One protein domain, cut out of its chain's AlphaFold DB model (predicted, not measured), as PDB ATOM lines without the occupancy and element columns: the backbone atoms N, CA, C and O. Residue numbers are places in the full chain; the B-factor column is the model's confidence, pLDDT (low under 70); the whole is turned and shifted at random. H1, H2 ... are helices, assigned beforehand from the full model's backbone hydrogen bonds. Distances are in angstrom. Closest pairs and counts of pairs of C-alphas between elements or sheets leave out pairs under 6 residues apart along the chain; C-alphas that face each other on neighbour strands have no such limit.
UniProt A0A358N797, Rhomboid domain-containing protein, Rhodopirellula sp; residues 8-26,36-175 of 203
ATOM      1  N   THR A   8       9.502   5.783 112.920       91.81
ATOM      2  CA  THR A   8      10.190   7.076 113.055       91.81
ATOM      3  C   THR A   8      10.983   7.400 111.792       91.81
ATOM      4  O   THR A   8      10.878   8.507 111.261       91.81
ATOM      5  N   TRP A   9      11.679   6.409 111.227       92.00
ATOM      6  CA  TRP A   9      12.405   6.555 109.966       92.00
ATOM      7  C   TRP A   9      11.462   6.780 108.789       92.00
ATOM      8  O   TRP A   9      11.711   7.668 107.970       92.00
ATOM      9  N   ARG A  10      10.351   6.033 108.716       92.00
ATOM     10  CA  ARG A  10       9.317   6.252 107.693       92.00
ATOM     11  C   ARG A  10       8.761   7.674 107.772       92.00
ATOM     12  O   ARG A  10       8.647   8.342 106.747       92.00
ATOM     13  N   ASN A  11       8.461   8.160 108.973       91.44
ATOM     14  CA  ASN A  11       7.947   9.510 109.183       91.44
ATOM     15  C   ASN A  11       8.986  10.588 108.871       91.44
ATOM     16  O   ASN A  11       8.624  11.658 108.379       91.44
ATOM     17  N   TRP A  12      10.273  10.319 109.084       92.50
ATOM     18  CA  TRP A  12      11.335  11.294 108.849       92.50
ATOM     19  C   TRP A  12      11.825  11.365 107.397       92.50
ATOM     20  O   TRP A  12      12.105  12.458 106.914       92.50
ATOM     21  N   LEU A  13      11.878  10.240 106.677       94.69
ATOM     22  CA  LEU A  13      12.444  10.194 105.319       94.69
ATOM     23  C   LEU A  13      11.439   9.823 104.228       94.69
ATOM     24  O   LEU A  13      11.709  10.089 103.056       94.69
ATOM     25  N   GLY A  14      10.304   9.214 104.582       94.19
ATOM     26  CA  GLY A  14       9.262   8.831 103.632       94.19
ATOM     27  C   GLY A  14       8.568  10.032 103.000       94.19
ATOM     28  O   GLY A  14       8.553  11.140 103.552       94.19
ATOM     29  N   PHE A  15       7.988   9.803 101.828       95.81
ATOM     30  CA  PHE A  15       7.333  10.832 101.035       95.81
ATOM     31  C   PHE A  15       5.819  10.614 101.008       95.81
ATOM     32  O   PHE A  15       5.363   9.506 100.757       95.81
ATOM     33  N   ALA A  16       5.051  11.668 101.258       95.81
ATOM     34  CA  ALA A  16       3.601  11.696 101.131       95.81
ATOM     35  C   ALA A  16       3.222  12.825 100.159       95.81
ATOM     36  O   ALA A  16       3.951  13.823 100.108       95.81
ATOM     37  N   PRO A  17       2.103  12.710  99.423       96.06
ATOM     38  CA  PRO A  17       1.615  13.758  98.530       96.06
ATOM     39  C   PRO A  17       1.624  15.173  99.118       96.06
ATOM     40  O   PRO A  17       2.110  16.107  98.476       96.06
ATOM     41  N   THR A  18       1.149  15.331 100.355       95.25
ATOM     42  CA  THR A  18       1.066  16.627 101.051       95.25
ATOM     43  C   THR A  18       2.421  17.308 101.241       95.25
ATOM     44  O   THR A  18       2.498  18.533 101.191       95.25
ATOM     45  N   HIS A  19       3.519  16.548 101.320       96.00
ATOM     46  CA  HIS A  19       4.863  17.104 101.490       96.00
ATOM     47  C   HIS A  19       5.309  18.019 100.333       96.00
ATOM     48  O   HIS A  19       6.233  18.813 100.522       96.00
ATOM     49  N   LEU A  20       4.695  17.931  99.141       93.25
ATOM     50  CA  LEU A  20       4.954  18.905  98.071       93.25
ATOM     51  C   LEU A  20       4.447  20.302  98.425       93.25
ATOM     52  O   LEU A  20       5.133  21.278  98.119       93.25
ATOM     53  N   LEU A  21       3.275  20.379  99.061       93.94
ATOM     54  CA  LEU A  21       2.668  21.630  99.516       93.94
ATOM     55  C   LEU A  21       3.424  22.200 100.719       93.94
ATOM     56  O   LEU A  21       3.587  23.410 100.820       93.94
ATOM     57  N   ASP A  22       3.967  21.321 101.565       95.00
ATOM     58  CA  ASP A  22       4.760  21.696 102.742       95.00
ATOM     59  C   ASP A  22       6.226  22.037 102.415       95.00
ATOM     60  O   ASP A  22       7.049  22.187 103.319       95.00
ATOM     61  N   PHE A  23       6.590  22.116 101.130       94.81
ATOM     62  CA  PHE A  23       7.953  22.404 100.663       94.81
ATOM     63  C   PHE A  23       9.025  21.406 101.141       94.81
ATOM     64  O   PHE A  23      10.220  21.698 101.107       94.81
ATOM     65  N   GLN A  24       8.638  20.189 101.537       95.81
ATOM     66  CA  GLN A  24       9.562  19.147 102.006       95.81
ATOM     67  C   GLN A  24      10.088  18.283 100.849       95.81
ATOM     68  O   GLN A  24      10.111  17.049 100.910       95.81
ATOM     69  N   TRP A  25      10.513  18.930  99.763       95.69
ATOM     70  CA  TRP A  25      10.867  18.280  98.497       95.69
ATOM     71  C   TRP A  25      12.063  17.336  98.601       95.69
ATOM     72  O   TRP A  25      12.155  16.381  97.832       95.69
ATOM     73  N   GLN A  26      12.945  17.535  99.584       96.69
ATOM     74  CA  GLN A  26      14.048  16.619  99.882       96.69
ATOM     75  C   GLN A  26      13.568  15.172 100.074       96.69
ATOM     76  O   GLN A  26      14.285  14.231  99.732       96.69
ATOM     77  N   ALA A  36      10.594  -1.143 102.529       81.56
ATOM     78  CA  ALA A  36       9.841  -1.951 103.466       81.56
ATOM     79  C   ALA A  36      10.699  -3.146 103.920       81.56
ATOM     80  O   ALA A  36      11.284  -3.848 103.097       81.56
ATOM     81  N   GLY A  37      10.776  -3.361 105.232       86.56
ATOM     82  CA  GLY A  37      11.504  -4.477 105.833       86.56
ATOM     83  C   GLY A  37      10.985  -5.869 105.441       86.56
ATOM     84  O   GLY A  37      10.055  -6.022 104.644       86.56
ATOM     85  N   GLY A  38      11.572  -6.911 106.032       88.88
ATOM     86  CA  GLY A  38      11.161  -8.304 105.818       88.88
ATOM     87  C   GLY A  38      11.419  -8.811 104.398       88.88
ATOM     88  O   GLY A  38      12.417  -8.471 103.765       88.88
ATOM     89  N   TRP A  39      10.505  -9.632 103.871       88.62
ATOM     90  CA  TRP A  39      10.647 -10.216 102.530       88.62
ATOM     91  C   TRP A  39      10.620  -9.159 101.414       88.62
ATOM     92  O   TRP A  39      11.268  -9.336 100.380       88.62
ATOM     93  N   LYS A  40       9.908  -8.040 101.630       88.38
ATOM     94  CA  LYS A  40       9.810  -6.935 100.665       88.38
ATOM     95  C   LYS A  40      11.182  -6.313 100.409       88.38
ATOM     96  O   LYS A  40      11.505  -6.047  99.257       88.38
ATOM     97  N   PHE A  41      12.020  -6.198 101.443       89.62
ATOM     98  CA  PHE A  41      13.409  -5.748 101.324       89.62
ATOM     99  C   PHE A  41      14.191  -6.621 100.335       89.62
ATOM    100  O   PHE A  41      14.812  -6.113  99.402       89.62
ATOM    101  N   ALA A  42      14.134  -7.944 100.518       90.88
ATOM    102  CA  ALA A  42      14.842  -8.895  99.665       90.88
ATOM    103  C   ALA A  42      14.333  -8.836  98.216       90.88
ATOM    104  O   ALA A  42      15.133  -8.752  97.284       90.88
ATOM    105  N   ALA A  43      13.010  -8.792  98.026       91.38
ATOM    106  CA  ALA A  43      12.405  -8.643  96.705       91.38
ATOM    107  C   ALA A  43      12.830  -7.332  96.022       91.38
ATOM    108  O   ALA A  43      13.204  -7.346  94.850       91.38
ATOM    109  N   SER A  44      12.844  -6.210  96.749       91.62
ATOM    110  CA  SER A  44      13.319  -4.925  96.232       91.62
ATOM    111  C   SER A  44      14.794  -4.964  95.844       91.62
ATOM    112  O   SER A  44      15.140  -4.416  94.805       91.62
ATOM    113  N   MET A  45      15.659  -5.633  96.613       93.69
ATOM    114  CA  MET A  45      17.079  -5.776  96.266       93.69
ATOM    115  C   MET A  45      17.287  -6.601  94.994       93.69
ATOM    116  O   MET A  45      18.096  -6.226  94.144       93.69
ATOM    117  N   VAL A  46      16.533  -7.692  94.830       95.38
ATOM    118  CA  VAL A  46      16.559  -8.496  93.599       95.38
ATOM    119  C   VAL A  46      16.068  -7.666  92.415       95.38
ATOM    120  O   VAL A  46      16.749  -7.598  91.395       95.38
ATOM    121  N   MET A  47      14.931  -6.981  92.557       95.19
ATOM    122  CA  MET A  47      14.373  -6.131  91.502       95.19
ATOM    123  C   MET A  47      15.310  -4.987  91.123       95.19
ATOM    124  O   MET A  47      15.503  -4.740  89.934       95.19
ATOM    125  N   LEU A  48      15.922  -4.330  92.109       95.62
ATOM    126  CA  LEU A  48      16.921  -3.289  91.896       95.62
ATOM    127  C   LEU A  48      18.105  -3.856  91.106       95.62
ATOM    128  O   LEU A  48      18.418  -3.348  90.036       95.62
ATOM    129  N   THR A  49      18.701  -4.953  91.573       96.44
ATOM    130  CA  THR A  49      19.872  -5.574  90.934       96.44
ATOM    131  C   THR A  49      19.572  -5.999  89.498       96.44
ATOM    132  O   THR A  49      20.332  -5.688  88.585       96.44
ATOM    133  N   VAL A  50      18.444  -6.676  89.274       97.00
ATOM    134  CA  VAL A  50      18.075  -7.187  87.951       97.00
ATOM    135  C   VAL A  50      17.682  -6.045  87.019       97.00
ATOM    136  O   VAL A  50      18.248  -5.923  85.938       97.00
ATOM    137  N   CYS A  51      16.738  -5.186  87.405       97.12
ATOM    138  CA  CYS A  51      16.210  -4.168  86.497       97.12
ATOM    139  C   CYS A  51      17.225  -3.051  86.247       97.12
ATOM    140  O   CYS A  51      17.429  -2.659  85.098       97.12
ATOM    141  N   VAL A  52      17.880  -2.551  87.300       97.81
ATOM    142  CA  VAL A  52      18.874  -1.477  87.175       97.81
ATOM    143  C   VAL A  52      20.162  -2.019  86.567       97.81
ATOM    144  O   VAL A  52      20.681  -1.399  85.645       97.81
ATOM    145  N   GLY A  53      20.630  -3.203  86.974       97.38
ATOM    146  CA  GLY A  53      21.833  -3.816  86.399       97.38
ATOM    147  C   GLY A  53      21.680  -4.163  84.915       97.38
ATOM    148  O   GLY A  53      22.574  -3.893  84.112       97.38
ATOM    149  N   LEU A  54      20.522  -4.693  84.498       96.00
ATOM    150  CA  LEU A  54      20.241  -4.907  83.074       96.00
ATOM    151  C   LEU A  54      20.135  -3.582  82.312       96.00
ATOM    152  O   LEU A  54      20.660  -3.480  81.203       96.00
ATOM    153  N   ALA A  55      19.497  -2.561  82.890       96.44
ATOM    154  CA  ALA A  55      19.426  -1.237  82.279       96.44
ATOM    155  C   ALA A  55      20.822  -0.625  82.116       96.44
ATOM    156  O   ALA A  55      21.151  -0.146  81.036       96.44
ATOM    157  N   GLU A  56      21.672  -0.692  83.140       97.50
ATOM    158  CA  GLU A  56      23.071  -0.257  83.091       97.50
ATOM    159  C   GLU A  56      23.854  -0.976  81.994       97.50
ATOM    160  O   GLU A  56      24.530  -0.321  81.203       97.50
ATOM    161  N   ARG A  57      23.691  -2.293  81.852       95.25
ATOM    162  CA  ARG A  57      24.320  -3.040  80.756       95.25
ATOM    163  C   ARG A  57      23.820  -2.606  79.373       95.25
ATOM    164  O   ARG A  57      24.575  -2.673  78.406       95.25
ATOM    165  N   CYS A  58      22.558  -2.196  79.254       93.25
ATOM    166  CA  CYS A  58      21.963  -1.790  77.981       93.25
ATOM    167  C   CYS A  58      22.228  -0.324  77.609       93.25
ATOM    168  O   CYS A  58      22.374  -0.033  76.424       93.25
ATOM    169  N   TYR A  59      22.268   0.593  78.576       94.88
ATOM    170  CA  TYR A  59      22.308   2.045  78.341       94.88
ATOM    171  C   TYR A  59      23.574   2.727  78.878       94.88
ATOM    172  O   TYR A  59      23.865   3.858  78.496       94.88
ATOM    173  N   GLY A  60      24.335   2.055  79.743       96.06
ATOM    174  CA  GLY A  60      25.441   2.627  80.509       96.06
ATOM    175  C   GLY A  60      24.987   3.253  81.833       96.06
ATOM    176  O   GLY A  60      23.840   3.674  81.989       96.06
ATOM    177  N   THR A  61      25.914   3.347  82.788       97.19
ATOM    178  CA  THR A  61      25.659   3.769  84.178       97.19
ATOM    179  C   THR A  61      24.951   5.118  84.277       97.19
ATOM    180  O   THR A  61      23.889   5.219  84.888       97.19
ATOM    181  N   LEU A  62      25.484   6.159  83.627       97.25
ATOM    182  CA  LEU A  62      24.920   7.513  83.706       97.25
ATOM    183  C   LEU A  62      23.504   7.595  83.122       97.25
ATOM    184  O   LEU A  62      22.636   8.262  83.684       97.25
ATOM    185  N   ALA A  63      23.253   6.907  82.007       96.88
ATOM    186  CA  ALA A  63      21.931   6.870  81.394       96.88
ATOM    187  C   ALA A  63      20.920   6.153  82.299       96.88
ATOM    188  O   ALA A  63      19.796   6.628  82.452       96.88
ATOM    189  N   THR A  64      21.333   5.062  82.943       97.94
ATOM    190  CA  THR A  64      20.494   4.318  83.885       97.94
ATOM    191  C   THR A  64      20.189   5.115  85.144       97.94
ATOM    192  O   THR A  64      19.022   5.179  85.520       97.94
ATOM    193  N   ILE A  65      21.179   5.783  85.751       98.12
ATOM    194  CA  ILE A  65      20.962   6.676  86.904       98.12
ATOM    195  C   ILE A  65      19.937   7.751  86.541       98.12
ATOM    196  O   ILE A  65      18.982   7.981  87.281       98.12
ATOM    197  N   LYS A  66      20.106   8.373  85.369       98.00
ATOM    198  CA  LYS A  66      19.195   9.404  84.877       98.00
ATOM    199  C   LYS A  66      17.775   8.860  84.692       98.00
ATOM    200  O   LYS A  66      16.833   9.454  85.201       98.00
ATOM    201  N   LEU A  67      17.611   7.723  84.011       98.19
ATOM    202  CA  LEU A  67      16.300   7.092  83.816       98.19
ATOM    203  C   LEU A  67      15.638   6.746  85.156       98.19
ATOM    204  O   LEU A  67      14.484   7.103  85.371       98.19
ATOM    205  N   PHE A  68      16.382   6.101  86.053       98.50
ATOM    206  CA  PHE A  68      15.920   5.698  87.376       98.50
ATOM    207  C   PHE A  68      15.405   6.899  88.180       98.50
ATOM    208  O   PHE A  68      14.257   6.898  88.625       98.50
ATOM    209  N   LEU A  69      16.231   7.941  88.332       98.19
ATOM    210  CA  LEU A  69      15.885   9.112  89.139       98.19
ATOM    211  C   LEU A  69      14.746   9.908  88.508       98.19
ATOM    212  O   LEU A  69      13.811  10.290  89.204       98.19
ATOM    213  N   THR A  70      14.780  10.132  87.193       98.25
ATOM    214  CA  THR A  70      13.718  10.874  86.508       98.25
ATOM    215  C   THR A  70      12.381  10.154  86.597       98.25
ATOM    216  O   THR A  70      11.382  10.800  86.900       98.25
ATOM    217  N   THR A  71      12.334   8.833  86.384       98.31
ATOM    218  CA  THR A  71      11.077   8.091  86.548       98.31
ATOM    219  C   THR A  71      10.588   8.140  87.992       98.31
ATOM    220  O   THR A  71       9.419   8.441  88.203       98.31
ATOM    221  N   HIS A  72      11.467   7.922  88.976       98.19
ATOM    222  CA  HIS A  72      11.098   7.988  90.393       98.19
ATOM    223  C   HIS A  72      10.474   9.337  90.766       98.19
ATOM    224  O   HIS A  72       9.353   9.389  91.265       98.19
ATOM    225  N   LEU A  73      11.166  10.436  90.454       98.06
ATOM    226  CA  LEU A  73      10.711  11.785  90.786       98.06
ATOM    227  C   LEU A  73       9.398  12.140  90.082       98.06
ATOM    228  O   LEU A  73       8.470  12.625  90.726       98.06
ATOM    229  N   LEU A  74       9.298  11.882  88.775       98.12
ATOM    230  CA  LEU A  74       8.095  12.211  88.010       98.12
ATOM    231  C   LEU A  74       6.880  11.411  88.478       98.12
ATOM    232  O   LEU A  74       5.790  11.974  88.534       98.12
ATOM    233  N   VAL A  75       7.046  10.136  88.836       98.25
ATOM    234  CA  VAL A  75       5.950   9.319  89.378       98.25
ATOM    235  C   VAL A  75       5.452   9.893  90.697       98.25
ATOM    236  O   VAL A  75       4.252  10.127  90.826       98.25
ATOM    237  N   LEU A  76       6.351  10.179  91.643       97.06
ATOM    238  CA  LEU A  76       5.961  10.736  92.939       97.06
ATOM    239  C   LEU A  76       5.268  12.092  92.788       97.06
ATOM    240  O   LEU A  76       4.221  12.315  93.394       97.06
ATOM    241  N   ILE A  77       5.795  12.974  91.935       97.50
ATOM    242  CA  ILE A  77       5.173  14.272  91.645       97.50
ATOM    243  C   ILE A  77       3.791  14.081  91.009       97.50
ATOM    244  O   ILE A  77       2.828  14.706  91.444       97.50
ATOM    245  N   THR A  78       3.673  13.193  90.020       97.44
ATOM    246  CA  THR A  78       2.410  12.943  89.309       97.44
ATOM    247  C   THR A  78       1.336  12.406  90.250       97.44
ATOM    248  O   THR A  78       0.229  12.937  90.269       97.44
ATOM    249  N   ILE A  79       1.663  11.400  91.070       96.25
ATOM    250  CA  ILE A  79       0.738  10.866  92.081       96.25
ATOM    251  C   ILE A  79       0.330  11.966  93.047       96.25
ATOM    252  O   ILE A  79      -0.854  12.121  93.321       96.25
ATOM    253  N   SER A  80       1.290  12.762  93.517       96.50
ATOM    254  CA  SER A  80       1.002  13.828  94.473       96.50
ATOM    255  C   SER A  80       0.023  14.849  93.908       96.50
ATOM    256  O   SER A  80      -0.965  15.164  94.562       96.50
ATOM    257  N   ILE A  81       0.251  15.314  92.676       96.50
ATOM    258  CA  ILE A  81      -0.647  16.252  91.995       96.50
ATOM    259  C   ILE A  81      -2.042  15.640  91.857       96.50
ATOM    260  O   ILE A  81      -3.018  16.284  92.231       96.50
ATOM    261  N   ILE A  82      -2.148  14.398  91.372       95.81
ATOM    262  CA  ILE A  82      -3.440  13.717  91.207       95.81
ATOM    263  C   ILE A  82      -4.171  13.621  92.549       95.81
ATOM    264  O   ILE A  82      -5.336  13.998  92.636       95.81
ATOM    265  N   VAL A  83      -3.494  13.158  93.601       95.06
ATOM    266  CA  VAL A  83      -4.098  12.962  94.924       95.06
ATOM    267  C   VAL A  83      -4.515  14.293  95.549       95.06
ATOM    268  O   VAL A  83      -5.634  14.390  96.045       95.06
ATOM    269  N   ILE A  84      -3.680  15.333  95.480       94.62
ATOM    270  CA  ILE A  84      -4.007  16.673  95.999       94.62
ATOM    271  C   ILE A  84      -5.224  17.250  95.268       94.62
ATOM    272  O   ILE A  84      -6.178  17.701  95.906       94.62
ATOM    273  N   VAL A  85      -5.215  17.208  93.932       95.25
ATOM    274  CA  VAL A  85      -6.312  17.720  93.104       95.25
ATOM    275  C   VAL A  85      -7.606  16.976  93.425       95.25
ATOM    276  O   VAL A  85      -8.612  17.612  93.727       95.25
ATOM    277  N   LEU A  86      -7.587  15.641  93.445       94.94
ATOM    278  CA  LEU A  86      -8.769  14.847  93.785       94.94
ATOM    279  C   LEU A  86      -9.272  15.136  95.200       94.94
ATOM    280  O   LEU A  86     -10.475  15.284  95.384       94.94
ATOM    281  N   THR A  87      -8.378  15.285  96.178       93.38
ATOM    282  CA  THR A  87      -8.749  15.602  97.569       93.38
ATOM    283  C   THR A  87      -9.367  16.999  97.697       93.38
ATOM    284  O   THR A  87     -10.198  17.224  98.572       93.38
ATOM    285  N   THR A  88      -9.023  17.929  96.797       91.62
ATOM    286  CA  THR A  88      -9.616  19.278  96.755       91.62
ATOM    287  C   THR A  88     -11.075  19.244  96.293       91.62
ATOM    288  O   THR A  88     -11.892  20.029  96.766       91.62
ATOM    289  N   PHE A  89     -11.417  18.329  95.382       93.69
ATOM    290  CA  PHE A  89     -12.767  18.215  94.821       93.69
ATOM    291  C   PHE A  89     -13.633  17.152  95.506       93.69
ATOM    292  O   PHE A  89     -14.858  17.212  95.416       93.69
ATOM    293  N   ILE A  90     -13.018  16.168  96.167       93.69
ATOM    294  CA  ILE A  90     -13.690  14.997  96.731       93.69
ATOM    295  C   ILE A  90     -13.195  14.774  98.160       93.69
ATOM    296  O   ILE A  90     -12.101  14.257  98.394       93.69
ATOM    297  N   SER A  91     -14.039  15.095  99.138       86.12
ATOM    298  CA  SER A  91     -13.767  14.798 100.545       86.12
ATOM    299  C   SER A  91     -14.117  13.340 100.854       86.12
ATOM    300  O   SER A  91     -15.269  13.011 101.129       86.12
ATOM    301  N   SER A  92     -13.122  12.451 100.800       92.25
ATOM    302  CA  SER A  92     -13.268  11.049 101.216       92.25
ATOM    303  C   SER A  92     -12.126  10.623 102.137       92.25
ATOM    304  O   SER A  92     -10.978  11.024 101.940       92.25
ATOM    305  N   ALA A  93     -12.434   9.777 103.126       90.62
ATOM    306  CA  ALA A  93     -11.441   9.257 104.068       90.62
ATOM    307  C   ALA A  93     -10.299   8.515 103.351       90.62
ATOM    308  O   ALA A  93      -9.138   8.663 103.718       90.62
ATOM    309  N   SER A  94     -10.611   7.778 102.281       91.50
ATOM    310  CA  SER A  94      -9.618   7.047 101.489       91.50
ATOM    311  C   SER A  94      -8.646   7.970 100.751       91.50
ATOM    312  O   SER A  94      -7.456   7.671 100.703       91.50
ATOM    313  N   LEU A  95      -9.121   9.090 100.191       91.19
ATOM    314  CA  LEU A  95      -8.247  10.063  99.521       91.19
ATOM    315  C   LEU A  95      -7.366  10.814 100.520       91.19
ATOM    316  O   LEU A  95      -6.183  10.993 100.250       91.19
ATOM    317  N   LEU A  96      -7.907  11.174 101.686       92.38
ATOM    318  CA  LEU A  96      -7.124  11.774 102.770       92.38
ATOM    319  C   LEU A  96      -6.034  10.814 103.264       92.38
ATOM    320  O   LEU A  96      -4.868  11.193 103.339       92.38
ATOM    321  N   ALA A  97      -6.379   9.543 103.487       92.88
ATOM    322  CA  ALA A  97      -5.407   8.519 103.861       92.88
ATOM    323  C   ALA A  97      -4.319   8.337 102.788       92.88
ATOM    324  O   ALA A  97      -3.152   8.134 103.117       92.88
ATOM    325  N   LEU A  98      -4.668   8.440 101.500       92.44
ATOM    326  CA  LEU A  98      -3.700   8.383 100.403       92.44
ATOM    327  C   LEU A  98      -2.818   9.640 100.333       92.44
ATOM    328  O   LEU A  98      -1.637   9.534 100.007       92.44
ATOM    329  N   ALA A  99      -3.367  10.809 100.667       93.81
ATOM    330  CA  ALA A  99      -2.637  12.073 100.726       93.81
ATOM    331  C   ALA A  99      -1.605  12.104 101.864       93.81
ATOM    332  O   ALA A  99      -0.543  12.709 101.713       93.81
ATOM    333  N   GLU A 100      -1.892  11.419 102.972       92.38
ATOM    334  CA  GLU A 100      -1.000  11.286 104.132       92.38
ATOM    335  C   GLU A 100      -0.113  10.030 104.076       92.38
ATOM    336  O   GLU A 100       0.892   9.926 104.788       92.38
ATOM    337  N   GLY A 101      -0.464   9.070 103.217       90.81
ATOM    338  CA  GLY A 101       0.216   7.792 103.063       90.81
ATOM    339  C   GLY A 101       1.669   7.959 102.623       90.81
ATOM    340  O   GLY A 101       1.954   8.378 101.502       90.81
ATOM    341  N   ARG A 102       2.603   7.584 103.507       92.25
ATOM    342  CA  ARG A 102       4.045   7.690 103.248       92.25
ATOM    343  C   ARG A 102       4.566   6.510 102.434       92.25
ATOM    344  O   ARG A 102       4.691   5.393 102.954       92.25
ATOM    345  N   ASP A 103       4.937   6.796 101.193       91.81
ATOM    346  CA  ASP A 103       5.675   5.899 100.315       91.81
ATOM    347  C   ASP A 103       7.185   5.945 100.612       91.81
ATOM    348  O   ASP A 103       7.764   6.977 100.978       91.81
ATOM    349  N   VAL A 104       7.815   4.781 100.490       93.88
ATOM    350  CA  VAL A 104       9.239   4.536 100.732       93.88
ATOM    351  C   VAL A 104       9.715   3.466  99.765       93.88
ATOM    352  O   VAL A 104       9.027   2.472  99.527       93.88
ATOM    353  N   GLY A 105      10.929   3.607  99.251       94.25
ATOM    354  CA  GLY A 105      11.488   2.619  98.343       94.25
ATOM    355  C   GLY A 105      12.100   3.223  97.091       94.25
ATOM    356  O   GLY A 105      11.542   4.155  96.517       94.25
ATOM    357  N   PRO A 106      13.139   2.581  96.538       96.31
ATOM    358  CA  PRO A 106      13.634   2.859  95.191       96.31
ATOM    359  C   PRO A 106      12.716   2.330  94.072       96.31
ATOM    360  O   PRO A 106      13.148   2.146  92.932       96.31
ATOM    361  N   SER A 107      11.465   2.002  94.396       96.56
ATOM    362  CA  SER A 107      10.674   1.066  93.605       96.56
ATOM    363  C   SER A 107      10.140   1.632  92.305       96.56
ATOM    364  O   SER A 107      10.285   0.988  91.264       96.56
ATOM    365  N   ALA A 108       9.639   2.865  92.320       97.44
ATOM    366  CA  ALA A 108       9.274   3.557  91.092       97.44
ATOM    367  C   ALA A 108      10.476   3.667  90.135       97.44
ATOM    368  O   ALA A 108      10.335   3.443  88.935       97.44
ATOM    369  N   GLY A 109      11.682   3.910  90.656       97.94
ATOM    370  CA  GLY A 109      12.896   3.963  89.843       97.94
ATOM    371  C   GLY A 109      13.209   2.643  89.127       97.94
ATOM    372  O   GLY A 109      13.372   2.631  87.903       97.94
ATOM    373  N   TYR A 110      13.251   1.508  89.841       97.94
ATOM    374  CA  TYR A 110      13.581   0.226  89.197       97.94
ATOM    375  C   TYR A 110      12.459  -0.297  88.283       97.94
ATOM    376  O   TYR A 110      12.756  -0.927  87.265       97.94
ATOM    377  N   TYR A 111      11.186   0.009  88.571       98.25
ATOM    378  CA  TYR A 111      10.079  -0.265  87.644       98.25
ATOM    379  C   TYR A 111      10.154   0.619  86.392       98.25
ATOM    380  O   TYR A 111       9.852   0.152  85.293       98.25
ATOM    381  N   GLY A 112      10.646   1.854  86.522       98.19
ATOM    382  CA  GLY A 112      10.992   2.714  85.391       98.19
ATOM    383  C   GLY A 112      12.061   2.106  84.490       98.19
ATOM    384  O   GLY A 112      11.880   2.020  83.273       98.19
ATOM    385  N   CYS A 113      13.148   1.598  85.078       98.12
ATOM    386  CA  CYS A 113      14.181   0.868  84.340       98.12
ATOM    387  C   CYS A 113      13.612  -0.365  83.618       98.12
ATOM    388  O   CYS A 113      13.920  -0.578  82.443       98.12
ATOM    389  N   LEU A 114      12.751  -1.145  84.285       97.56
ATOM    390  CA  LEU A 114      12.074  -2.298  83.684       97.56
ATOM    391  C   LEU A 114      11.220  -1.890  82.476       97.56
ATOM    392  O   LEU A 114      11.344  -2.479  81.403       97.56
ATOM    393  N   GLY A 115      10.401  -0.848  82.621       97.06
ATOM    394  CA  GLY A 115       9.611  -0.288  81.528       97.06
ATOM    395  C   GLY A 115      10.467   0.159  80.346       97.06
ATOM    396  O   GLY A 115      10.177  -0.180  79.196       97.06
ATOM    397  N   GLY A 116      11.579   0.841  80.635       96.25
ATOM    398  CA  GLY A 116      12.580   1.223  79.646       96.25
ATOM    399  C   GLY A 116      13.117   0.023  78.869       96.25
ATOM    400  O   GLY A 116      13.108   0.029  77.644       96.25
ATOM    401  N   LEU A 117      13.549  -1.034  79.562       95.19
ATOM    402  CA  LEU A 117      14.072  -2.271  78.958       95.19
ATOM    403  C   LEU A 117      13.057  -3.023  78.083       95.19
ATOM    404  O   LEU A 117      13.445  -3.658  77.091       95.19
ATOM    405  N   LEU A 118      11.779  -2.990  78.469       94.56
ATOM    406  CA  LEU A 118      10.702  -3.685  77.769       94.56
ATOM    407  C   LEU A 118      10.232  -2.933  76.514       94.56
ATOM    408  O   LEU A 118       9.863  -3.577  75.537       94.56
ATOM    409  N   LEU A 119      10.282  -1.597  76.500       90.81
ATOM    410  CA  LEU A 119       9.768  -0.792  75.379       90.81
ATOM    411  C   LEU A 119      10.838  -0.159  74.475       90.81
ATOM    412  O   LEU A 119      10.496   0.343  73.406       90.81
ATOM    413  N   SER A 120      12.122  -0.182  74.844       83.88
ATOM    414  CA  SER A 120      13.193   0.429  74.035       83.88
ATOM    415  C   SER A 120      13.733  -0.450  72.903       83.88
ATOM    416  O   SER A 120      14.428   0.048  72.018       83.88
ATOM    417  N   LEU A 121      13.471  -1.761  72.933       73.88
ATOM    418  CA  LEU A 121      14.102  -2.733  72.038       73.88
ATOM    419  C   LEU A 121      13.057  -3.400  71.126       73.88
ATOM    420  O   LEU A 121      12.005  -3.802  71.617       73.88
ATOM    421  N   PRO A 122      13.349  -3.589  69.825       74.69
ATOM    422  CA  PRO A 122      12.355  -3.909  68.789       74.69
ATOM    423  C   PRO A 122      11.878  -5.380  68.768       74.69
ATOM    424  O   PRO A 122      11.657  -5.954  67.706       74.69
ATOM    425  N   SER A 123      11.713  -6.027  69.925       85.31
ATOM    426  CA  SER A 123      11.277  -7.428  70.016       85.31
ATOM    427  C   SER A 123       9.809  -7.544  70.429       85.31
ATOM    428  O   SER A 123       9.412  -7.052  71.485       85.31
ATOM    429  N   ARG A 124       9.013  -8.283  69.639       85.25
ATOM    430  CA  ARG A 124       7.595  -8.575  69.934       85.25
ATOM    431  C   ARG A 124       7.397  -9.221  71.310       85.25
ATOM    432  O   ARG A 124       6.433  -8.896  71.997       85.25
ATOM    433  N   GLY A 125       8.328 -10.077  71.743       88.25
ATOM    434  CA  GLY A 125       8.256 -10.731  73.054       88.25
ATOM    435  C   GLY A 125       8.316  -9.746  74.224       88.25
ATOM    436  O   GLY A 125       7.727  -9.991  75.272       88.25
ATOM    437  N   LYS A 126       8.959  -8.588  74.040       86.69
ATOM    438  CA  LYS A 126       9.064  -7.571  75.093       86.69
ATOM    439  C   LYS A 126       7.788  -6.765  75.271       86.69
ATOM    440  O   LYS A 126       7.461  -6.421  76.399       86.69
ATOM    441  N   HIS A 127       7.037  -6.527  74.195       88.69
ATOM    442  CA  HIS A 127       5.702  -5.934  74.302       88.69
ATOM    443  C   HIS A 127       4.749  -6.861  75.058       88.69
ATOM    444  O   HIS A 127       3.993  -6.396  75.905       88.69
ATOM    445  N   LEU A 128       4.826  -8.174  74.812       92.88
ATOM    446  CA  LEU A 128       4.041  -9.144  75.576       92.88
ATOM    447  C   LEU A 128       4.454  -9.151  77.054       92.88
ATOM    448  O   LEU A 128       3.593  -9.116  77.927       92.88
ATOM    449  N   GLY A 129       5.761  -9.099  77.336       93.75
ATOM    450  CA  GLY A 129       6.279  -8.938  78.698       93.75
ATOM    451  C   GLY A 129       5.809  -7.644  79.373       93.75
ATOM    452  O   GLY A 129       5.419  -7.672  80.535       93.75
ATOM    453  N   PHE A 130       5.781  -6.524  78.646       94.06
ATOM    454  CA  PHE A 130       5.249  -5.248  79.133       94.06
ATOM    455  C   PHE A 130       3.774  -5.357  79.515       94.06
ATOM    456  O   PHE A 130       3.407  -4.984  80.626       94.06
ATOM    457  N   LEU A 131       2.943  -5.904  78.622       94.81
ATOM    458  CA  LEU A 131       1.519  -6.105  78.890       94.81
ATOM    459  C   LEU A 131       1.307  -7.034  80.086       94.81
ATOM    460  O   LEU A 131       0.506  -6.721  80.957       94.81
ATOM    461  N   PHE A 132       2.074  -8.121  80.175       96.19
ATOM    462  CA  PHE A 132       2.009  -9.054  81.295       96.19
ATOM    463  C   PHE A 132       2.339  -8.384  82.638       96.19
ATOM    464  O   PHE A 132       1.578  -8.515  83.596       96.19
ATOM    465  N   VAL A 133       3.435  -7.617  82.706       96.25
ATOM    466  CA  VAL A 133       3.799  -6.851  83.911       96.25
ATOM    467  C   VAL A 133       2.698  -5.850  84.261       96.25
ATOM    468  O   VAL A 133       2.300  -5.768  85.421       96.25
ATOM    469  N   LEU A 134       2.166  -5.128  83.271       96.19
ATOM    470  CA  LEU A 134       1.102  -4.150  83.482       96.19
ATOM    471  C   LEU A 134      -0.174  -4.805  84.030       96.19
ATOM    472  O   LEU A 134      -0.760  -4.291  84.980       96.19
ATOM    473  N   SER A 135      -0.572  -5.960  83.492       97.12
ATOM    474  CA  SER A 135      -1.717  -6.729  83.987       97.12
ATOM    475  C   SER A 135      -1.535  -7.159  85.443       97.12
ATOM    476  O   SER A 135      -2.461  -7.007  86.235       97.12
ATOM    477  N   ILE A 136      -0.344  -7.634  85.829       96.88
ATOM    478  CA  ILE A 136      -0.055  -7.986  87.229       96.88
ATOM    479  C   ILE A 136      -0.182  -6.761  88.138       96.88
ATOM    480  O   ILE A 136      -0.777  -6.861  89.210       96.88
ATOM    481  N   LEU A 137       0.363  -5.612  87.729       95.88
ATOM    482  CA  LEU A 137       0.297  -4.383  88.524       95.88
ATOM    483  C   LEU A 137      -1.139  -3.867  88.666       95.88
ATOM    484  O   LEU A 137      -1.524  -3.457  89.756       95.88
ATOM    485  N   LEU A 138      -1.949  -3.958  87.609       96.50
ATOM    486  CA  LEU A 138      -3.375  -3.622  87.661       96.50
ATOM    487  C   LEU A 138      -4.144  -4.533  88.619       96.50
ATOM    488  O   LEU A 138      -4.925  -4.040  89.426       96.50
ATOM    489  N   ILE A 139      -3.903  -5.847  88.568       96.44
ATOM    490  CA  ILE A 139      -4.532  -6.804  89.489       96.44
ATOM    491  C   ILE A 139      -4.112  -6.504  90.930       96.44
ATOM    492  O   ILE A 139      -4.959  -6.462  91.818       96.44
ATOM    493  N   ARG A 140      -2.819  -6.253  91.172       94.25
ATOM    494  CA  ARG A 140      -2.319  -5.888  92.504       94.25
ATOM    495  C   ARG A 140      -2.970  -4.614  93.032       94.25
ATOM    496  O   ARG A 140      -3.445  -4.630  94.162       94.25
ATOM    497  N   LEU A 141      -3.055  -3.571  92.205       93.69
ATOM    498  CA  LEU A 141      -3.722  -2.322  92.564       93.69
ATOM    499  C   LEU A 141      -5.215  -2.540  92.856       93.69
ATOM    500  O   LEU A 141      -5.734  -2.016  93.833       93.69
ATOM    501  N   ALA A 142      -5.912  -3.334  92.038       94.50
ATOM    502  CA  ALA A 142      -7.320  -3.654  92.265       94.50
ATOM    503  C   ALA A 142      -7.534  -4.403  93.590       94.50
ATOM    504  O   ALA A 142      -8.506  -4.148  94.291       94.50
ATOM    505  N   LEU A 143      -6.620  -5.302  93.965       93.19
ATOM    506  CA  LEU A 143      -6.687  -6.002  95.246       93.19
ATOM    507  C   LEU A 143      -6.357  -5.079  96.423       93.19
ATOM    508  O   LEU A 143      -7.038  -5.146  97.445       93.19
ATOM    509  N   SER A 144      -5.357  -4.201  96.308       89.88
ATOM    510  CA  SER A 144      -4.974  -3.313  97.413       89.88
ATOM    511  C   SER A 144      -6.009  -2.221  97.690       89.88
ATOM    512  O   SER A 144      -6.209  -1.868  98.853       89.88
ATOM    513  N   THR A 145      -6.737  -1.745  96.674       90.56
ATOM    514  CA  THR A 145      -7.789  -0.727  96.851       90.56
ATOM    515  C   THR A 145      -9.019  -1.230  97.607       90.56
ATOM    516  O   THR A 145      -9.697  -0.422  98.237       90.56
ATOM    517  N   THR A 146      -9.287  -2.543  97.625       90.81
ATOM    518  CA  THR A 146     -10.416  -3.123  98.389       90.81
ATOM    519  C   THR A 146     -10.287  -2.967  99.908       90.81
ATOM    520  O   THR A 146     -11.275  -3.111 100.617       90.81
ATOM    521  N   HIS A 147      -9.088  -2.647 100.401       86.19
ATOM    522  CA  HIS A 147      -8.770  -2.477 101.822       86.19
ATOM    523  C   HIS A 147      -8.323  -1.036 102.127       86.19
ATOM    524  O   HIS A 147      -7.425  -0.801 102.938       86.19
ATOM    525  N   LEU A 148      -8.858  -0.062 101.386       81.81
ATOM    526  CA  LEU A 148      -8.741   1.342 101.759       81.81
ATOM    527  C   LEU A 148      -9.758   1.656 102.865       81.81
ATOM    528  O   LEU A 148     -10.916   1.256 102.724       81.81
ATOM    529  N   PRO A 149      -9.375   2.434 103.895       83.25
ATOM    530  CA  PRO A 149      -8.169   3.272 103.981       83.25
ATOM    531  C   PRO A 149      -6.919   2.617 104.602       83.25
ATOM    532  O   PRO A 149      -5.833   3.185 104.482       83.25
ATOM    533  N   GLU A 150      -7.020   1.447 105.234       83.88
ATOM    534  CA  GLU A 150      -5.950   0.848 106.055       83.88
ATOM    535  C   GLU A 150      -4.652   0.597 105.271       83.88
ATOM    536  O   GLU A 150      -3.552   0.679 105.816       83.88
ATOM    537  N   ASN A 151      -4.772   0.341 103.966       87.19
ATOM    538  CA  ASN A 151      -3.652   0.034 103.080       87.19
ATOM    539  C   ASN A 151      -3.205   1.204 102.187       87.19
ATOM    540  O   ASN A 151      -2.572   0.971 101.155       87.19
ATOM    541  N   ALA A 152      -3.466   2.459 102.567       87.75
ATOM    542  CA  ALA A 152      -3.142   3.631 101.744       87.75
ATOM    543  C   ALA A 152      -1.683   3.672 101.245       87.75
ATOM    544  O   ALA A 152      -1.436   3.938 100.069       87.75
ATOM    545  N   ALA A 153      -0.705   3.326 102.091       87.25
ATOM    546  CA  ALA A 153       0.703   3.264 101.684       87.25
ATOM    547  C   ALA A 153       0.979   2.164 100.637       87.25
ATOM    548  O   ALA A 153       1.804   2.348  99.744       87.25
ATOM    549  N   VAL A 154       0.287   1.024 100.726       90.25
ATOM    550  CA  VAL A 154       0.413  -0.074  99.753       90.25
ATOM    551  C   VAL A 154      -0.220   0.321  98.422       90.25
ATOM    552  O   VAL A 154       0.393   0.114  97.380       90.25
ATOM    553  N   VAL A 155      -1.401   0.944  98.460       92.56
ATOM    554  CA  VAL A 155      -2.085   1.463  97.267       92.56
ATOM    555  C   VAL A 155      -1.246   2.537  96.578       92.56
ATOM    556  O   VAL A 155      -1.099   2.501  95.359       92.56
ATOM    557  N   SER A 156      -0.647   3.453  97.346       93.44
ATOM    558  CA  SER A 156       0.273   4.472  96.823       93.44
ATOM    559  C   SER A 156       1.455   3.834  96.087       93.44
ATOM    560  O   SER A 156       1.733   4.180  94.938       93.44
ATOM    561  N   ALA A 157       2.089   2.820  96.691       93.50
ATOM    562  CA  ALA A 157       3.192   2.094  96.067       93.50
ATOM    563  C   ALA A 157       2.762   1.326  94.801       93.50
ATOM    564  O   ALA A 157       3.465   1.367  93.792       93.50
ATOM    565  N   ASP A 158       1.607   0.651  94.813       95.19
ATOM    566  CA  ASP A 158       1.088  -0.060  93.635       95.19
ATOM    567  C   ASP A 158       0.762   0.916  92.489       95.19
ATOM    568  O   ASP A 158       1.077   0.639  91.327       95.19
ATOM    569  N   LEU A 159       0.202   2.091  92.806       95.88
ATOM    570  CA  LEU A 159      -0.029   3.164  91.837       95.88
ATOM    571  C   LEU A 159       1.298   3.694  91.272       95.88
ATOM    572  O   LEU A 159       1.420   3.896  90.061       95.88
ATOM    573  N   ALA A 160       2.316   3.851  92.123       97.00
ATOM    574  CA  ALA A 160       3.654   4.250  91.703       97.00
ATOM    575  C   ALA A 160       4.272   3.236  90.737       97.00
ATOM    576  O   ALA A 160       4.815   3.626  89.704       97.00
ATOM    577  N   HIS A 161       4.143   1.935  91.007       97.38
ATOM    578  CA  HIS A 161       4.637   0.889  90.104       97.38
ATOM    579  C   HIS A 161       3.892   0.911  88.771       97.38
ATOM    580  O   HIS A 161       4.526   0.838  87.715       97.38
ATOM    581  N   LEU A 162       2.563   1.055  88.815       97.62
ATOM    582  CA  LEU A 162       1.711   1.102  87.630       97.62
ATOM    583  C   LEU A 162       2.069   2.270  86.705       97.62
ATOM    584  O   LEU A 162       2.062   2.095  85.489       97.62
ATOM    585  N   LEU A 163       2.409   3.438  87.259       97.94
ATOM    586  CA  LEU A 163       2.821   4.614  86.486       97.94
ATOM    587  C   LEU A 163       4.292   4.558  86.049       97.94
ATOM    588  O   LEU A 163       4.629   5.000  84.949       97.94
ATOM    589  N   ALA A 164       5.171   3.994  86.877       98.12
ATOM    590  CA  ALA A 164       6.604   3.932  86.605       98.12
ATOM    591  C   ALA A 164       6.940   3.144  85.334       98.12
ATOM    592  O   ALA A 164       7.735   3.602  84.513       98.12
ATOM    593  N   VAL A 165       6.323   1.973  85.153       97.81
ATOM    594  CA  VAL A 165       6.576   1.091  84.003       97.81
ATOM    595  C   VAL A 165       6.293   1.779  82.652       97.81
ATOM    596  O   VAL A 165       7.208   1.865  81.826       97.81
ATOM    597  N   PRO A 166       5.087   2.314  82.374       97.19
ATOM    598  CA  PRO A 166       4.827   3.018  81.121       97.19
ATOM    599  C   PRO A 166       5.671   4.289  80.983       97.19
ATOM    600  O   PRO A 166       6.153   4.565  79.883       97.19
ATOM    601  N   LEU A 167       5.911   5.031  82.071       97.75
ATOM    602  CA  LEU A 167       6.704   6.260  82.015       97.75
ATOM    603  C   LEU A 167       8.156   5.990  81.605       97.75
ATOM    604  O   LEU A 167       8.654   6.614  80.668       97.75
ATOM    605  N   GLY A 168       8.827   5.035  82.249       97.38
ATOM    606  CA  GLY A 168      10.207   4.675  81.915       97.38
ATOM    607  C   GLY A 168      10.350   4.134  80.488       97.38
ATOM    608  O   GLY A 168      11.312   4.457  79.780       97.38
ATOM    609  N   GLY A 169       9.352   3.376  80.025       95.81
ATOM    610  CA  GLY A 169       9.267   2.917  78.642       95.81
ATOM    611  C   GLY A 169       9.095   4.054  77.636       95.81
ATOM    612  O   GLY A 169       9.814   4.100  76.636       95.81
ATOM    613  N   CYS A 170       8.201   5.002  77.923       96.06
ATOM    614  CA  CYS A 170       7.982   6.196  77.107       96.06
ATOM    615  C   CYS A 170       9.251   7.054  77.016       96.06
ATOM    616  O   CYS A 170       9.714   7.345  75.914       96.06
ATOM    617  N   LEU A 171       9.881   7.369  78.155       96.62
ATOM    618  CA  LEU A 171      11.138   8.124  78.204       96.62
ATOM    619  C   LEU A 171      12.217   7.465  77.338       96.62
ATOM    620  O   LEU A 171      12.848   8.121  76.508       96.62
ATOM    621  N   SER A 172      12.397   6.151  77.485       94.44
ATOM    622  CA  SER A 172      13.396   5.403  76.714       94.44
ATOM    623  C   SER A 172      13.089   5.413  75.214       94.44
ATOM    624  O   SER A 172      13.986   5.641  74.404       94.44
ATOM    625  N   ARG A 173      11.821   5.232  74.828       92.50
ATOM    626  CA  ARG A 173      11.378   5.250  73.425       92.50
ATOM    627  C   ARG A 173      11.520   6.628  72.775       92.50
ATOM    628  O   ARG A 173      11.870   6.707  71.602       92.50
ATOM    629  N   CYS A 174      11.318   7.700  73.539       94.31
ATOM    630  CA  CYS A 174      11.550   9.081  73.106       94.31
ATOM    631  C   CYS A 174      13.044   9.448  73.018       94.31
ATOM    632  O   CYS A 174      13.382  10.596  72.740       94.31
ATOM    633  N   GLY A 175      13.956   8.499  73.261       92.69
ATOM    634  CA  GLY A 175      15.397   8.718  73.154       92.69
ATOM    635  C   GLY A 175      16.009   9.445  74.351       92.69
ATOM    636  O   GLY A 175      17.147   9.909  74.251       92.69
TER     637      GLY A 175
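Overview. This is residues 8 to 26 and 36 to 175 of the 203 residues of the protein "Rhomboid domain-containing protein" of Rhodopirellula sp (UniProt A0A358N797). H8 lies in the core of this all-helix domain, with H6 and H7 beside it in an up-and-down bundle of three, and the longest helix, H4, crosses both H6 and H8. H3 packs on H6 and on residues 63 to 68 of H4, short H2 and H5 pack on H4 with its residues 76 to 87, and short H1 lies farthest from the middle and touches no helix. The printed part has 159 residues with eight named helices, H1 to H8 in order, and no named strand. It is compact, with a radius of gyration of the C-alphas of 15.8 A, and spans 45 by 33 by 30 A.

Arrangement. H1, residues 8 to 13, is apart from H2, residues 17 to 20. H2 touches residues 76 to 84 of H4, residues 61 to 89; the closest C-alphas, of Pro 17 and Ser 80, are 4.1 A apart. H3, residues 39 to 59, touches H6, residues 107 to 119, at a steep tilt of 42 degrees, the same way, closest at C-alphas 51 and 114, 5.3 A. H4 is the hub, touching five helices. It touches H6 at 66 degrees, a steep tilt, opposite ways, with C-alphas 68 and 109 closest at 4.3 A. H4 and H5, residues 93 to 100, form a helical hairpin, with C-alphas 87 and 95 closest at 5.9 A. H8, residues 152 to 173, touches H4 at a steep tilt of 50 degrees, with C-alphas 71 and 168 closest at 5.8 A. H6 and H8 run the same way at a shallow tilt of 34.7 degrees, only just short of steep, with C-alphas 116 and 169 closest at 3.9 A. H7, residues 124 to 145, forms a hairpin with H8 at a shallow tilt of 19 degrees, closest at C-alphas 141 and 158, 5.4 A. H4 and H7 are apart. Every O i to N i+4 pair is within hydrogen-bond range in H1, H3, H4, H5, H6 and H7, and 17 of 18 are in H8; H2 is too short for such a pair.

Along the chain. H1 begins at C-alpha 8, (10.190, 7.076, 113.055). From first to last C-alpha, H3 measures 29.5 A, H4 42.4 A, H6 18.3 A, H7 32.0 A and H8 31.9 A. H4 begins at C-alpha 61, (25.659, 3.769, 84.178), and H8 ends at C-alpha 173, (11.378, 5.250, 73.425).

Size, cuts and confidence. The C-alphas farthest apart, of Arg 57 and Ser 91, are 46.5 A apart. Residues 27 to 35 are not printed, and C-alphas 26 and 36 are 19.4 A apart across this cut, in the link from H2 to H3. Of the links printed whole, none is long. The mean pLDDT of the printed part is 93.8, and no printed residue is under 70.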